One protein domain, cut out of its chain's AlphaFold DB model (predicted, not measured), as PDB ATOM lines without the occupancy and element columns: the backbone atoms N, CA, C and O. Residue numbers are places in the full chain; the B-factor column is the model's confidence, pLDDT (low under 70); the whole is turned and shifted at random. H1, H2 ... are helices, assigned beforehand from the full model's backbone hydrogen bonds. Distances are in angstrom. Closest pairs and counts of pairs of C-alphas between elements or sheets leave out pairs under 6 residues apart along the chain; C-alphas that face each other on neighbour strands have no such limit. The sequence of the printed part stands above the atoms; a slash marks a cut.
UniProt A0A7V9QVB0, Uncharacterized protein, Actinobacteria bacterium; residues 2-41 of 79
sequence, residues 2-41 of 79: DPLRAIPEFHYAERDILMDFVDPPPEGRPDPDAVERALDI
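What this domain is: This is residues 2 to 41 of the 79 residues of an uncharacterized protein of Actinobacteria bacterium (UniProt A0A7V9QVB0). Two helices, H2 and H3, pack on each other at a steep angle, joined by a loop that folds back, and a single short turn, H1, sits off beyond the first residues of H2. The printed part has 40 residues with three named helices, in the order H1, H2, H3, and no named strand; the class is all helix. It is only just loose, close to compact, with a radius of gyration of the C-alphas of 11.0 A, and flat, spanning 28 by 22 by 11 A.

How they stand to each other: H2, residues 12 to 22, touches H3, residues 32 to 41; their closest C-alphas, those of Glu 14 and Ala 38, are 4.5 A apart. They run opposite ways at a steep tilt of 53 degrees. H1, residues 3 to 6, is close to H2 but not clearly touching, the closest C-alphas being those of Arg 5 and Tyr 12, 6.5 A apart. H1 and H3 are apart. In H2 and H3 every O i to N i+4 pair is within hydrogen-bond range; H1 is too short for such a pair.

Where its parts are: H2 is 15.2 A long from C-alpha 12 at (498.062, 569.767, 391.165). H3 is 14.4 A long and ends at C-alpha 41, (503.949, 578.493, 388.685). H1 is 5.7 A long.

The domain as a whole: The C-alphas of Glu 9 and Pro 26 are the two farthest apart, 30.0 A. The printed part has no cut; the link from H1 to H2 is tight and that from H2 to H3 short. The model's pLDDT is under 70 at residues 2 to 10 and 27 to 28.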
ATOM      1  N   ASP A   2     490.496 563.638 397.922       50.88
ATOM      2  CA  ASP A   2     491.825 563.048 397.762       50.88
ATOM      3  C   ASP A   2     492.806 563.838 398.650       50.88
ATOM      4  O   ASP A   2     492.983 565.034 398.403       50.88
ATOM      5  N   PRO A   3     493.366 563.246 399.722       51.62
ATOM      6  CA  PRO A   3     494.179 563.969 400.703       51.62
ATOM      7  C   PRO A   3     495.454 564.567 400.098       51.62
ATOM      8  O   PRO A   3     496.017 565.494 400.673       51.62
ATOM      9  N   LEU A   4     495.877 564.086 398.926       45.69
ATOM     10  CA  LEU A   4     496.998 564.648 398.183       45.69
ATOM     11  C   LEU A   4     496.662 566.042 397.634       45.69
ATOM     12  O   LEU A   4     497.437 566.965 397.840       45.69
ATOM     13  N   ARG A   5     495.456 566.256 397.086       50.06
ATOM     14  CA  ARG A   5     495.015 567.533 396.476       50.06
ATOM     15  C   ARG A   5     494.883 568.723 397.442       50.06
ATOM     16  O   ARG A   5     494.543 569.817 397.002       50.06
ATOM     17  N   ALA A   6     495.105 568.522 398.740       51.53
ATOM     18  CA  ALA A   6     494.956 569.548 399.773       51.53
ATOM     19  C   ALA A   6     496.285 570.198 400.206       51.53
ATOM     20  O   ALA A   6     496.266 571.058 401.085       51.53
ATOM     21  N   ILE A   7     497.423 569.799 399.626       53.88
ATOM     22  CA  ILE A   7     498.738 570.378 399.935       53.88
ATOM     23  C   ILE A   7     498.935 571.637 399.072       53.88
ATOM     24  O   ILE A   7     499.098 571.500 397.862       53.88
ATOM     25  N   PRO A   8     498.952 572.856 399.651       56.84
ATOM     26  CA  PRO A   8     499.030 574.105 398.881       56.84
ATOM     27  C   PRO A   8     500.333 574.263 398.089       56.84
ATOM     28  O   PRO A   8     500.374 574.974 397.094       56.84
ATOM     29  N   GLU A   9     501.396 573.602 398.545       62.62
ATOM     30  CA  GLU A   9     502.728 573.602 397.929       62.62
ATOM     31  C   GLU A   9     502.798 572.704 396.685       62.62
ATOM     32  O   GLU A   9     503.778 572.737 395.943       62.62
ATOM     33  N   PHE A  10     501.782 571.869 396.460       66.50
ATOM     34  CA  PHE A  10     501.748 570.944 395.344       66.50
ATOM     35  C   PHE A  10     500.718 571.437 394.324       66.50
ATOM     36  O   PHE A  10     499.507 571.328 394.508       66.50
ATOM     37  N   HIS A  11     501.228 572.008 393.237       79.94
ATOM     38  CA  HIS A  11     500.478 572.618 392.139       79.94
ATOM     39  C   HIS A  11     499.766 571.564 391.270       79.94
ATOM     40  O   HIS A  11     500.135 571.317 390.121       79.94
ATOM     41  N   TYR A  12     498.780 570.857 391.843       78.38
ATOM     42  CA  TYR A  12     498.062 569.767 391.165       78.38
ATOM     43  C   TYR A  12     497.319 570.243 389.920       78.38
ATOM     44  O   TYR A  12     497.327 569.541 388.916       78.38
ATOM     45  N   ALA A  13     496.698 571.425 389.974       85.12
ATOM     46  CA  ALA A  13     495.952 571.963 388.842       85.12
ATOM     47  C   ALA A  13     496.886 572.289 387.668       85.12
ATOM     48  O   ALA A  13     496.624 571.902 386.534       85.12
ATOM     49  N   GLU A  14     498.012 572.940 387.950       88.50
ATOM     50  CA  GLU A  14     499.026 573.287 386.959       88.50
ATOM     51  C   GLU A  14     499.688 572.033 386.391       88.50
ATOM     52  O   GLU A  14     499.876 571.920 385.183       88.50
ATOM     53  N   ARG A  15     499.981 571.044 387.240       84.62
ATOM     54  CA  ARG A  15     500.505 569.755 386.790       84.62
ATOM     55  C   ARG A  15     499.526 569.035 385.863       84.62
ATOM     56  O   ARG A  15     499.976 568.515 384.847       84.62
ATOM     57  N   ASP A  16     498.236 569.005 386.191       87.19
ATOM     58  CA  ASP A  16     497.209 568.389 385.342       87.19
ATOM     59  C   ASP A  16     497.145 569.111 383.978       87.19
ATOM     60  O   ASP A  16     497.193 568.454 382.940       87.19
ATOM     61  N   ILE A  17     497.202 570.451 383.958       88.19
ATOM     62  CA  ILE A  17     497.278 571.250 382.719       88.19
ATOM     63  C   ILE A  17     498.511 570.890 381.877       88.19
ATOM     64  O   ILE A  17     498.414 570.757 380.655       88.19
ATOM     65  N   LEU A  18     499.684 570.737 382.498       87.12
ATOM     66  CA  LEU A  18     500.909 570.364 381.780       87.12
ATOM     67  C   LEU A  18     500.857 568.923 381.261       87.12
ATOM     68  O   LEU A  18     501.377 568.648 380.178       87.12
ATOM     69  N   MET A  19     500.222 568.012 381.999       85.69
ATOM     70  CA  MET A  19     499.993 566.645 381.536       85.69
ATOM     71  C   MET A  19     499.052 566.628 380.329       85.69
ATOM     72  O   MET A  19     499.416 566.028 379.324       85.69
ATOM     73  N   ASP A  20     497.940 567.363 380.370       87.38
ATOM     74  CA  ASP A  20     497.021 567.518 379.231       87.38
ATOM     75  C   ASP A  20     497.701 568.212 378.040       87.38
ATOM     76  O   ASP A  20     497.409 567.940 376.875       87.38
ATOM     77  N   PHE A  21     498.646 569.120 378.297       85.75
ATOM     78  CA  PHE A  21     499.439 569.720 377.231       85.75
ATOM     79  C   PHE A  21     500.317 568.691 376.517       85.75
ATOM     80  O   PHE A  21     500.399 568.719 375.286       85.75
ATOM     81  N   VAL A  22     500.964 567.793 377.264       81.62
ATOM     82  CA  VAL A  22     501.834 566.742 376.714       81.62
ATOM     83  C   VAL A  22     501.020 565.612 376.076       81.62
ATOM     84  O   VAL A  22     501.396 565.142 375.001       81.62
ATOM     85  N   ASP A  23     499.911 565.217 376.699       82.56
ATOM     86  CA  ASP A  23     499.022 564.127 376.290       82.56
ATOM     87  C   ASP A  23     497.558 564.612 376.266       82.56
ATOM     88  O   ASP A  23     496.825 564.459 377.243       82.56
ATOM     89  N   PRO A  24     497.124 565.276 375.180       76.19
ATOM     90  CA  PRO A  24     495.835 565.939 375.139       76.19
ATOM     91  C   PRO A  24     494.698 564.926 375.089       76.19
ATOM     92  O   PRO A  24     494.766 563.951 374.329       76.19
ATOM     93  N   PRO A  25     493.603 565.184 375.820       74.56
ATOM     94  CA  PRO A  25     492.423 564.350 375.731       74.56
ATOM     95  C   PRO A  25     491.853 564.364 374.300       74.56
ATOM     96  O   PRO A  25     492.023 565.337 373.558       74.56
ATOM     97  N   PRO A  26     491.122 563.306 373.899       71.31
ATOM     98  CA  PRO A  26     490.507 563.214 372.571       71.31
ATOM     99  C   PRO A  26     489.538 564.368 372.268       71.31
ATOM    100  O   PRO A  26     489.294 564.677 371.101       71.31
ATOM    101  N   GLU A  27     489.025 565.034 373.304       69.94
ATOM    102  CA  GLU A  27     488.164 566.207 373.210       69.94
ATOM    103  C   GLU A  27     488.778 567.365 374.005       69.94
ATOM    104  O   GLU A  27     488.597 567.477 375.213       69.94
ATOM    105  N   GLY A  28     489.531 568.230 373.327       66.56
ATOM    106  CA  GLY A  28     490.060 569.455 373.926       66.56
ATOM    107  C   GLY A  28     491.446 569.809 373.412       66.56
ATOM    108  O   GLY A  28     492.350 568.980 373.377       66.56
ATOM    109  N   ARG A  29     491.626 571.068 373.007       70.50
ATOM    110  CA  ARG A  29     492.967 571.641 372.876       70.50
ATOM    111  C   ARG A  29     493.316 572.300 374.211       70.50
ATOM    112  O   ARG A  29     492.451 573.005 374.731       70.50
ATOM    113  N   PRO A  30     494.534 572.101 374.741       75.75
ATOM    114  CA  PRO A  30     494.984 572.801 375.939       75.75
ATOM    115  C   PRO A  30     494.834 574.311 375.750       75.75
ATOM    116  O   PRO A  30     495.177 574.826 374.681       75.75
ATOM    117  N   ASP A  31     494.322 575.002 376.767       86.12
ATOM    118  CA  ASP A  31     494.254 576.463 376.788       86.12
ATOM    119  C   ASP A  31     495.687 577.035 376.854       86.12
ATOM    120  O   ASP A  31     496.374 576.806 377.853       86.12
ATOM    121  N   PRO A  32     496.158 577.753 375.815       85.44
ATOM    122  CA  PRO A  32     497.514 578.300 375.757       85.44
ATOM    123  C   PRO A  32     497.900 579.134 376.985       85.44
ATOM    124  O   PRO A  32     499.000 578.964 377.514       85.44
ATOM    125  N   ASP A  33     496.984 579.970 377.480       88.94
ATOM    126  CA  ASP A  33     497.237 580.862 378.617       88.94
ATOM    127  C   ASP A  33     497.307 580.070 379.933       88.94
ATOM    128  O   ASP A  33     498.022 580.427 380.874       88.94
ATOM    129  N   ALA A  34     496.557 578.968 380.027       90.12
ATOM    130  CA  ALA A  34     496.640 578.052 381.158       90.12
ATOM    131  C   ALA A  34     497.977 577.301 381.173       90.12
ATOM    132  O   ALA A  34     498.576 577.167 382.239       90.12
ATOM    133  N   VAL A  35     498.466 576.865 380.007       90.50
ATOM    134  CA  VAL A  35     499.762 576.181 379.888       90.50
ATOM    135  C   VAL A  35     500.913 577.116 380.242       90.50
ATOM    136  O   VAL A  35     501.786 576.720 381.009       90.50
ATOM    137  N   GLU A  36     500.910 578.355 379.745       90.44
ATOM    138  CA  GLU A  36     501.945 579.339 380.087       90.44
ATOM    139  C   GLU A  36     502.003 579.592 381.601       90.44
ATOM    140  O   GLU A  36     503.058 579.429 382.214       90.44
ATOM    141  N   ARG A  37     500.857 579.881 382.230       90.81
ATOM    142  CA  ARG A  37     500.796 580.086 383.687       90.81
ATOM    143  C   ARG A  37     501.247 578.859 384.473       90.81
ATOM    144  O   ARG A  37     501.911 579.005 385.494       90.81
ATOM    145  N   ALA A  38     500.892 577.659 384.019       90.56
ATOM    146  CA  ALA A  38     501.297 576.425 384.678       90.56
ATOM    147  C   ALA A  38     502.818 576.203 384.609       90.56
ATOM    148  O   ALA A  38     503.413 575.777 385.599       90.56
ATOM    149  N   LEU A  39     503.457 576.531 383.476       90.06
ATOM    150  CA  LEU A  39     504.918 576.492 383.342       90.06
ATOM    151  C   LEU A  39     505.601 577.468 384.313       90.06
ATOM    152  O   LEU A  39     506.613 577.103 384.907       90.06
ATOM    153  N   ASP A  40     505.032 578.661 384.503       89.56
ATOM    154  CA  ASP A  40     505.562 579.685 385.415       89.56
ATOM    155  C   ASP A  40     505.437 579.282 386.883       89.56
ATOM    156  O   ASP A  40     506.401 579.364 387.640       89.56
ATOM    157  N   ILE A  41     504.246 578.839 387.289       88.69
ATOM    158  CA  ILE A  41     503.949 578.493 388.685       88.69
ATOM    159  C   ILE A  41     504.790 577.297 389.145       88.69
ATOM    160  O   ILE A  41     505.264 577.275 390.278       88.69
TER     161      ILE A  41